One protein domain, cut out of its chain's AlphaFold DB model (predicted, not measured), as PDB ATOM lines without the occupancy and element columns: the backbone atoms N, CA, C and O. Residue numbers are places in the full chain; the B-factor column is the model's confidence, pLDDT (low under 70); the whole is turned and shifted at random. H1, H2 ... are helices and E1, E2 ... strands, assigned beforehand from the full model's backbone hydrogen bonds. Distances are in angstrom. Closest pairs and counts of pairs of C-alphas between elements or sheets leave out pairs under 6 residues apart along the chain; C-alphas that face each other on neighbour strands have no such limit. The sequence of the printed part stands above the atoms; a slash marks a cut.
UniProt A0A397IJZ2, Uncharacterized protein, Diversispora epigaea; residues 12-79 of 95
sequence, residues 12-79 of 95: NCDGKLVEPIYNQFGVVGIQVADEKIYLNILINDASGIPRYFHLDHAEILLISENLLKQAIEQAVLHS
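Overview. This is residues 12 to 79 of the 95 residues of an uncharacterized protein of Diversispora epigaea (UniProt A0A397IJZ2). A long, strongly twisted ribbon of three strands, E1, E2 and E3, makes the body, and one helix, H1, stands off beyond one end of it, with residues 64 to 70 and 72 to 79 standing free. At the other end of the ribbon the unnamed residues 12 to 24 lead into E1. The printed part has 68 residues, with three named strands and then one named helix along it; the sheet has the order E1, E2, E3 and is antiparallel throughout, and the class is mixed, helices and strands. The whole is extended, with a radius of gyration of the C-alphas of 18.1 A, and its outline of 52 by 26 by 12 A is only just flat.

Along the chain. Begin at C-alpha 12, at (68.205, -24.692, 93.348), and go through residues 12 to 24, which hold no named element. Find C-alpha 25 at (80.054, -14.831, 86.117); from there strand E1, residues 25 to 33, runs 22.8 A and bends by 53 degrees at residue 28. Strand E2, residues 36 to 44, runs 25.6 A, and strand E3, residues 50 to 59, the longest strand, runs 27.4 A. Helix H1, residues 65 to 77, covers 18.0 A and ends with C-alpha 77 at (82.056, -27.765, 49.629).

Arrangement. Look first at the sheet, a meander, each strand the antiparallel neighbour of the one before. E1 and E2 form a hairpin at 156 degrees between their directions; C-alphas 27 and 41 face each other at 4.6 A, and N 38 and O 31 are within hydrogen-bond range at 2.8 A. E2 and E3 form a second hairpin at 158 degrees; C-alphas 44 and 50 face each other at 4.2 A, and N 51 and O 43 are within range at 2.8 A. E1 and E3 are the edge strands and E2 is the inner one. Now look at H1: it is not on the sheet, with 0 pairs of C-alphas within 10 A, and it is apart from E1 and from E2. In H1 every O i to N i+4 pair is within hydrogen-bond range.

Size, cuts and confidence. The two C-alphas farthest apart are those of Ser 47 and Leu 77, at 52.9 A. The printed part has no cut, and the links E1 to E2, E2 to E3 and E3 to H1 are tight. Without the stretches that stand free, the body spans 47 by 23 by 13 A. The mean pLDDT of the printed part is 73.9; look for values under 70 at residues 12 to 24, 62 to 63 and 78 to 79 of this model.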
ATOM      1  N   ASN A  12      67.176 -23.775  92.846       49.03
ATOM      2  CA  ASN A  12      68.205 -24.692  93.348       49.03
ATOM      3  C   ASN A  12      67.536 -25.985  93.862       49.03
ATOM      4  O   ASN A  12      66.372 -25.932  94.268       49.03
ATOM      5  N   CYS A  13      68.253 -27.116  93.917       44.44
ATOM      6  CA  CYS A  13      67.716 -28.456  94.235       44.44
ATOM      7  C   CYS A  13      67.061 -28.630  95.626       44.44
ATOM      8  O   CYS A  13      66.537 -29.702  95.906       44.44
ATOM      9  N   ASP A  14      67.005 -27.582  96.453       52.16
ATOM     10  CA  ASP A  14      66.369 -27.577  97.779       52.16
ATOM     11  C   ASP A  14      65.321 -26.451  97.949       52.16
ATOM     12  O   ASP A  14      64.937 -26.104  99.066       52.16
ATOM     13  N   GLY A  15      64.874 -25.823  96.851       44.41
ATOM     14  CA  GLY A  15      63.794 -24.823  96.872       44.41
ATOM     15  C   GLY A  15      64.165 -23.458  97.468       44.41
ATOM     16  O   GLY A  15      63.283 -22.671  97.812       44.41
ATOM     17  N   LYS A  16      65.462 -23.146  97.606       46.28
ATOM     18  CA  LYS A  16      65.932 -21.857  98.134       46.28
ATOM     19  C   LYS A  16      66.524 -20.997  97.019       46.28
ATOM     20  O   LYS A  16      67.550 -21.352  96.441       46.28
ATOM     21  N   LEU A  17      65.882 -19.860  96.752       45.94
ATOM     22  CA  LEU A  17      66.368 -18.854  95.807       45.94
ATOM     23  C   LEU A  17      67.678 -18.252  96.340       45.94
ATOM     24  O   LEU A  17      67.709 -17.703  97.443       45.94
ATOM     25  N   VAL A  18      68.764 -18.392  95.578       51.56
ATOM     26  CA  VAL A  18      70.044 -17.727  95.858       51.56
ATOM     27  C   VAL A  18      70.115 -16.496  94.966       51.56
ATOM     28  O   VAL A  18      70.045 -16.613  93.749       51.56
ATOM     29  N   GLU A  19      70.240 -15.318  95.564       49.69
ATOM     30  CA  GLU A  19      70.391 -14.069  94.823       49.69
ATOM     31  C   GLU A  19      71.880 -13.901  94.452       49.69
ATOM     32  O   GLU A  19      72.722 -13.812  95.355       49.69
ATOM     33  N   PRO A  20      72.256 -13.935  93.160       53.16
ATOM     34  CA  PRO A  20      73.641 -13.731  92.760       53.16
ATOM     35  C   PRO A  20      74.023 -12.271  93.007       53.16
ATOM     36  O   PRO A  20      73.382 -11.352  92.498       53.16
ATOM     37  N   ILE A  21      75.074 -12.046  93.793       53.00
ATOM     38  CA  ILE A  21      75.615 -10.707  94.025       53.00
ATOM     39  C   ILE A  21      76.869 -10.583  93.165       53.00
ATOM     40  O   ILE A  21      77.779 -11.385  93.318       53.00
ATOM     41  N   TYR A  22      76.899  -9.552  92.315       54.19
ATOM     42  CA  TYR A  22      77.903  -9.185  91.300       54.19
ATOM     43  C   TYR A  22      77.553  -9.527  89.845       54.19
ATOM     44  O   TYR A  22      77.199 -10.643  89.488       54.19
ATOM     45  N   ASN A  23      77.785  -8.539  88.976       60.03
ATOM     46  CA  ASN A  23      77.635  -8.598  87.515       60.03
ATOM     47  C   ASN A  23      78.722  -9.447  86.816       60.03
ATOM     48  O   ASN A  23      79.023  -9.213  85.647       60.03
ATOM     49  N   GLN A  24      79.384 -10.361  87.531       65.06
ATOM     50  CA  GLN A  24      80.497 -11.158  87.017       65.06
ATOM     51  C   GLN A  24      80.210 -12.639  87.238       65.06
ATOM     52  O   GLN A  24      80.065 -13.097  88.369       65.06
ATOM     53  N   PHE A  25      80.158 -13.379  86.136       76.38
ATOM     54  CA  PHE A  25      80.054 -14.831  86.117       76.38
ATOM     55  C   PHE A  25      81.180 -15.399  85.254       76.38
ATOM     56  O   PHE A  25      81.613 -14.774  84.284       76.38
ATOM     57  N   GLY A  26      81.659 -16.585  85.615       79.75
ATOM     58  CA  GLY A  26      82.596 -17.350  84.800       79.75
ATOM     59  C   GLY A  26      81.852 -18.394  83.979       79.75
ATOM     60  O   GLY A  26      81.045 -19.140  84.531       79.75
ATOM     61  N   VAL A  27      82.135 -18.487  82.681       83.50
ATOM     62  CA  VAL A  27      81.724 -19.649  81.881       83.50
ATOM     63  C   VAL A  27      82.695 -20.785  82.174       83.50
ATOM     64  O   VAL A  27      83.896 -20.638  81.960       83.50
ATOM     65  N   VAL A  28      82.175 -21.909  82.663       84.12
ATOM     66  CA  VAL A  28      82.991 -23.095  82.948       84.12
ATOM     67  C   VAL A  28      83.057 -24.009  81.733       84.12
ATOM     68  O   VAL A  28      84.107 -24.575  81.443       84.12
ATOM     69  N   GLY A  29      81.951 -24.150  81.005       83.00
ATOM     70  CA  GLY A  29      81.925 -24.970  79.804       83.00
ATOM     71  C   GLY A  29      80.524 -25.332  79.350       83.00
ATOM     72  O   GLY A  29      79.531 -24.829  79.866       83.00
ATOM     73  N   ILE A  30      80.472 -26.219  78.366       85.25
ATOM     74  CA  ILE A  30      79.244 -26.713  77.756       85.25
ATOM     75  C   ILE A  30      79.123 -28.201  78.063       85.25
ATOM     76  O   ILE A  30      80.092 -28.944  77.903       85.25
ATOM     77  N   GLN A  31      77.930 -28.633  78.458       86.19
ATOM     78  CA  GLN A  31      77.608 -30.042  78.634       86.19
ATOM     79  C   GLN A  31      76.501 -30.448  77.669       86.19
ATOM     80  O   GLN A  31      75.497 -29.754  77.541       86.19
ATOM     81  N   VAL A  32      76.688 -31.589  77.012       84.56
ATOM     82  CA  VAL A  32      75.686 -32.189  76.130       84.56
ATOM     83  C   VAL A  32      75.158 -33.449  76.804       84.56
ATOM     84  O   VAL A  32      75.946 -34.301  77.218       84.56
ATOM     85  N   ALA A  33      73.840 -33.544  76.936       82.12
ATOM     86  CA  ALA A  33      73.140 -34.728  77.416       82.12
ATOM     87  C   ALA A  33      71.912 -34.945  76.531       82.12
ATOM     88  O   ALA A  33      71.061 -34.063  76.427       82.12
ATOM     89  N   ASP A  34      71.844 -36.103  75.880       84.69
ATOM     90  CA  ASP A  34      70.840 -36.415  74.862       84.69
ATOM     91  C   ASP A  34      70.766 -35.324  73.772       84.69
ATOM     92  O   ASP A  34      71.772 -34.969  73.158       84.69
ATOM     93  N   GLU A  35      69.572 -34.778  73.549       84.94
ATOM     94  CA  GLU A  35      69.272 -33.705  72.599       84.94
ATOM     95  C   GLU A  35      69.384 -32.320  73.247       84.94
ATOM     96  O   GLU A  35      68.841 -31.349  72.733       84.94
ATOM     97  N   LYS A  36      70.043 -32.205  74.403       83.88
ATOM     98  CA  LYS A  36      70.097 -30.965  75.182       83.88
ATOM     99  C   LYS A  36      71.525 -30.498  75.393       83.88
ATOM    100  O   LYS A  36      72.420 -31.277  75.726       83.88
ATOM    101  N   ILE A  37      71.724 -29.196  75.234       83.75
ATOM    102  CA  ILE A  37      72.978 -28.505  75.526       83.75
ATOM    103  C   ILE A  37      72.772 -27.523  76.669       83.75
ATOM    104  O   ILE A  37      71.872 -26.687  76.632       83.75
ATOM    105  N   TYR A  38      73.635 -27.627  77.670       84.75
ATOM    106  CA  TYR A  38      73.625 -26.809  78.873       84.75
ATOM    107  C   TYR A  38      74.873 -25.933  78.902       84.75
ATOM    108  O   TYR A  38      75.986 -26.417  78.665       84.75
ATOM    109  N   LEU A  39      74.696 -24.650  79.217       85.31
ATOM    110  CA  LEU A  39      75.804 -23.755  79.526       85.31
ATOM    111  C   LEU A  39      76.049 -23.761  81.032       85.31
ATOM    112  O   LEU A  39      75.182 -23.394  81.824       85.31
ATOM    113  N   ASN A  40      77.256 -24.149  81.414       83.81
ATOM    114  CA  ASN A  40      77.652 -24.246  82.803       83.81
ATOM    115  C   ASN A  40      78.397 -22.987  83.225       83.81
ATOM    116  O   ASN A  40      79.396 -22.603  82.603       83.81
ATOM    117  N   ILE A  41      77.940 -22.374  84.310       85.38
ATOM    118  CA  ILE A  41      78.515 -21.142  84.835       85.38
ATOM    119  C   ILE A  41      78.869 -21.271  86.311       85.38
ATOM    120  O   ILE A  41      78.298 -22.068  87.056       85.38
ATOM    121  N   LEU A  42      79.817 -20.443  86.729       86.19
ATOM    122  CA  LEU A  42      80.213 -20.264  88.112       86.19
ATOM    123  C   LEU A  42      79.902 -18.824  88.519       86.19
ATOM    124  O   LEU A  42      80.362 -17.882  87.869       86.19
ATOM    125  N   ILE A  43      79.127 -18.654  89.586       83.31
ATOM    126  CA  ILE A  43      78.774 -17.341  90.135       83.31
ATOM    127  C   ILE A  43      79.143 -17.309  91.613       83.31
ATOM    128  O   ILE A  43      78.837 -18.245  92.349       83.31
ATOM    129  N   ASN A  44      79.772 -16.224  92.061       80.56
ATOM    130  CA  ASN A  44      79.991 -15.998  93.484       80.56
ATOM    131  C   ASN A  44      78.693 -15.530  94.144       80.56
ATOM    132  O   ASN A  44      78.011 -14.642  93.639       80.56
ATOM    133  N   ASP A  45      78.351 -16.120  95.282       76.88
ATOM    134  CA  ASP A  45      77.227 -15.637  96.076       76.88
ATOM    135  C   ASP A  45      77.596 -14.406  96.924       76.88
ATOM    136  O   ASP A  45      78.730 -13.926  96.927       76.88
ATOM    137  N   ALA A  46      76.629 -13.927  97.709       77.62
ATOM    138  CA  ALA A  46      76.802 -12.837  98.667       77.62
ATOM    139  C   ALA A  46      77.966 -13.022  99.661       77.62
ATOM    140  O   ALA A  46      78.489 -12.043 100.186       77.62
ATOM    141  N   SER A  47      78.350 -14.269  99.943       81.69
ATOM    142  CA  SER A  47      79.451 -14.619 100.844       81.69
ATOM    143  C   SER A  47      80.799 -14.768 100.130       81.69
ATOM    144  O   SER A  47      81.801 -15.072 100.773       81.69
ATOM    145  N   GLY A  48      80.841 -14.533  98.815       76.69
ATOM    146  CA  GLY A  48      82.036 -14.681  97.989       76.69
ATOM    147  C   GLY A  48      82.376 -16.133  97.647       76.69
ATOM    148  O   GLY A  48      83.477 -16.393  97.166       76.69
ATOM    149  N   ILE A  49      81.464 -17.080  97.891       79.88
ATOM    150  CA  ILE A  49      81.685 -18.498  97.602       79.88
ATOM    151  C   ILE A  49      81.255 -18.783  96.156       79.88
ATOM    152  O   ILE A  49      80.098 -18.512  95.818       79.88
ATOM    153  N   PRO A  50      82.129 -19.364  95.310       79.19
ATOM    154  CA  PRO A  50      81.752 -19.767  93.962       79.19
ATOM    155  C   PRO A  50      80.742 -20.921  93.979       79.19
ATOM    156  O   PRO A  50      80.983 -21.968  94.583       79.19
ATOM    157  N   ARG A  51      79.616 -20.745  93.289       81.31
ATOM    158  CA  ARG A  51      78.540 -21.730  93.137       81.31
ATOM    159  C   ARG A  51      78.339 -22.073  91.669       81.31
ATOM    160  O   ARG A  51      78.357 -21.191  90.811       81.31
ATOM    161  N   TYR A  52      78.175 -23.364  91.399       84.62
ATOM    162  CA  TYR A  52      78.015 -23.898  90.053       84.62
ATOM    163  C   TYR A  52      76.544 -23.951  89.662       84.62
ATOM    164  O   TYR A  52      75.715 -24.400  90.452       84.62
ATOM    165  N   PHE A  53      76.241 -23.531  88.438       76.00
ATOM    166  CA  PHE A  53      74.890 -23.531  87.904       76.00
ATOM    167  C   PHE A  53      74.874 -24.031  86.465       76.00
ATOM    168  O   PHE A  53      75.770 -23.732  85.671       76.00
ATOM    169  N   HIS A  54      73.805 -24.742  86.133       82.38
ATOM    170  CA  HIS A  54      73.402 -24.984  84.759       82.38
ATOM    171  C   HIS A  54      72.416 -23.881  84.389       82.38
ATOM    172  O   HIS A  54      71.384 -23.732  85.044       82.38
ATOM    173  N   LEU A  55      72.746 -23.077  83.381       77.00
ATOM    174  CA  LEU A  55      71.744 -22.221  82.756       77.00
ATOM    175  C   LEU A  55      70.735 -23.089  82.001       77.00
ATOM    176  O   LEU A  55      70.934 -24.297  81.839       77.00
ATOM    177  N   ASP A  56      69.654 -22.460  81.546       77.31
ATOM    178  CA  ASP A  56      68.661 -23.152  80.734       77.31
ATOM    179  C   ASP A  56      69.306 -23.833  79.514       77.31
ATOM    180  O   ASP A  56      70.407 -23.495  79.063       77.31
ATOM    181  N   HIS A  57      68.612 -24.839  79.012       79.25
ATOM    182  CA  HIS A  57      69.077 -25.695  77.945       79.25
ATOM    183  C   HIS A  57      68.580 -25.215  76.590       79.25
ATOM    184  O   HIS A  57      67.464 -24.721  76.455       79.25
ATOM    185  N   ALA A  58      69.395 -25.430  75.562       80.75
ATOM    186  CA  ALA A  58      68.891 -25.444  74.198       80.75
ATOM    187  C   ALA A  58      68.699 -26.892  73.743       80.75
ATOM    188  O   ALA A  58      69.427 -27.796  74.162       80.75
ATOM    189  N   GLU A  59      67.716 -27.112  72.879       82.69
ATOM    190  CA  GLU A  59      67.575 -28.379  72.173       82.69
ATOM    191  C   GLU A  59      68.500 -28.374  70.950       82.69
ATOM    192  O   GLU A  59      68.526 -27.423  70.164       82.69
ATOM    193  N   ILE A  60      69.277 -29.439  70.792       79.00
ATOM    194  CA  ILE A  60      70.032 -29.723  69.582       79.00
ATOM    195  C   ILE A  60      69.216 -30.728  68.783       79.00
ATOM    196  O   ILE A  60      69.001 -31.858  69.214       79.00
ATOM    197  N   LEU A  61      68.815 -30.332  67.577       74.94
ATOM    198  CA  LEU A  61      68.211 -31.260  66.633       74.94
ATOM    199  C   LEU A  61      69.248 -32.311  66.230       74.94
ATOM    200  O   LEU A  61      70.215 -32.004  65.524       74.94
ATOM    201  N   LEU A  62      69.030 -33.559  66.649       69.25
ATOM    202  CA  LEU A  62      69.778 -34.700  66.138       69.25
ATOM    203  C   LEU A  62      69.340 -34.957  64.699       69.25
ATOM    204  O   LEU A  62      68.327 -35.592  64.407       69.25
ATOM    205  N   ILE A  63      70.106 -34.397  63.773       69.56
ATOM    206  CA  ILE A  63      69.888 -34.599  62.352       69.56
ATOM    207  C   ILE A  63      70.270 -36.050  62.027       69.56
ATOM    208  O   ILE A  63      71.360 -36.488  62.400       69.56
ATOM    209  N   SER A  64      69.392 -36.808  61.354       75.38
ATOM    210  CA  SER A  64      69.691 -38.208  61.002       75.38
ATOM    211  C   SER A  64      71.023 -38.310  60.254       75.38
ATOM    212  O   SER A  64      71.400 -37.378  59.540       75.38
ATOM    213  N   GLU A  65      71.731 -39.437  60.378       75.25
ATOM    214  CA  GLU A  65      73.077 -39.609  59.802       75.25
ATOM    215  C   GLU A  65      73.160 -39.204  58.321       75.25
ATOM    216  O   GLU A  65      74.151 -38.621  57.887       75.25
ATOM    217  N   ASN A  66      72.092 -39.436  57.553       76.12
ATOM    218  CA  ASN A  66      72.015 -39.052  56.145       76.12
ATOM    219  C   ASN A  66      72.002 -37.534  55.936       76.12
ATOM    220  O   ASN A  66      72.649 -37.028  55.021       76.12
ATOM    221  N   LEU A  67      71.276 -36.806  56.775       76.31
ATOM    222  CA  LEU A  67      71.208 -35.351  56.713       76.31
ATOM    223  C   LEU A  67      72.457 -34.706  57.333       76.31
ATOM    224  O   LEU A  67      72.927 -33.697  56.817       76.31
ATOM    225  N   LEU A  68      73.043 -35.313  58.373       78.19
ATOM    226  CA  LEU A  68      74.346 -34.904  58.905       78.19
ATOM    227  C   LEU A  68      75.445 -35.074  57.848       78.19
ATOM    228  O   LEU A  68      76.226 -34.155  57.621       78.19
ATOM    229  N   LYS A  69      75.466 -36.211  57.142       78.25
ATOM    230  CA  LYS A  69      76.383 -36.461  56.022       78.25
ATOM    231  C   LYS A  69      76.220 -35.410  54.926       78.25
ATOM    232  O   LYS A  69      77.216 -34.843  54.490       78.25
ATOM    233  N   GLN A  70      74.985 -35.094  54.535       80.44
ATOM    234  CA  GLN A  70      74.718 -34.036  53.554       80.44
ATOM    235  C   GLN A  70      75.166 -32.655  54.050       80.44
ATOM    236  O   GLN A  70      75.796 -31.916  53.299       80.44
ATOM    237  N   ALA A  71      74.892 -32.301  55.308       74.00
ATOM    238  CA  ALA A  71      75.298 -31.020  55.882       74.00
ATOM    239  C   ALA A  71      76.830 -30.882  55.968       74.00
ATOM    240  O   ALA A  71      77.365 -29.823  55.643       74.00
ATOM    241  N   ILE A  72      77.541 -31.954  56.341       80.06
ATOM    242  CA  ILE A  72      79.011 -31.995  56.351       80.06
ATOM    243  C   ILE A  72      79.560 -31.871  54.925       80.06
ATOM    244  O   ILE A  72      80.458 -31.065  54.694       80.06
ATOM    245  N   GLU A  73      79.012 -32.609  53.956       83.69
ATOM    246  CA  GLU A  73      79.409 -32.507  52.542       83.69
ATOM    247  C   GLU A  73      79.233 -31.075  52.010       83.69
ATOM    248  O   GLU A  73      80.138 -30.540  51.369       83.69
ATOM    249  N   GLN A  74      78.116 -30.420  52.341       77.50
ATOM    250  CA  GLN A  74      77.855 -29.022  51.989       77.50
ATOM    251  C   GLN A  74      78.826 -28.054  52.681       77.50
ATOM    252  O   GLN A  74      79.360 -27.150  52.040       77.50
ATOM    253  N   ALA A  75      79.115 -28.246  53.970       72.06
ATOM    254  CA  ALA A  75      80.051 -27.399  54.711       72.06
ATOM    255  C   ALA A  75      81.502 -27.538  54.212       72.06
ATOM    256  O   ALA A  75      82.247 -26.559  54.202       72.06
ATOM    257  N   VAL A  76      81.901 -28.729  53.756       76.81
ATOM    258  CA  VAL A  76      83.205 -28.964  53.115       76.81
ATOM    259  C   VAL A  76      83.257 -28.314  51.728       76.81
ATOM    260  O   VAL A  76      84.255 -27.675  51.395       76.81
ATOM    261  N   LEU A  77      82.180 -28.418  50.941       70.75
ATOM    262  CA  LEU A  77      82.056 -27.765  49.629       70.75
ATOM    263  C   LEU A  77      82.091 -26.234  49.721       70.75
ATOM    264  O   LEU A  77      82.656 -25.578  48.846       70.75
ATOM    265  N   HIS A  78      81.507 -25.668  50.775       65.69
ATOM    266  CA  HIS A  78      81.364 -24.224  50.969       65.69
ATOM    267  C   HIS A  78      82.288 -23.651  52.049       65.69
ATOM    268  O   HIS A  78      82.074 -22.527  52.505       65.69
ATOM    269  N   SER A  79      83.326 -24.392  52.454       58.00
ATOM    270  CA  SER A  79      84.294 -23.909  53.435       58.00
ATOM    271  C   SER A  79      84.936 -22.612  52.923       58.00
ATOM    272  O   SER A  79      85.495 -22.612  51.816       58.00
TER     273      SER A  79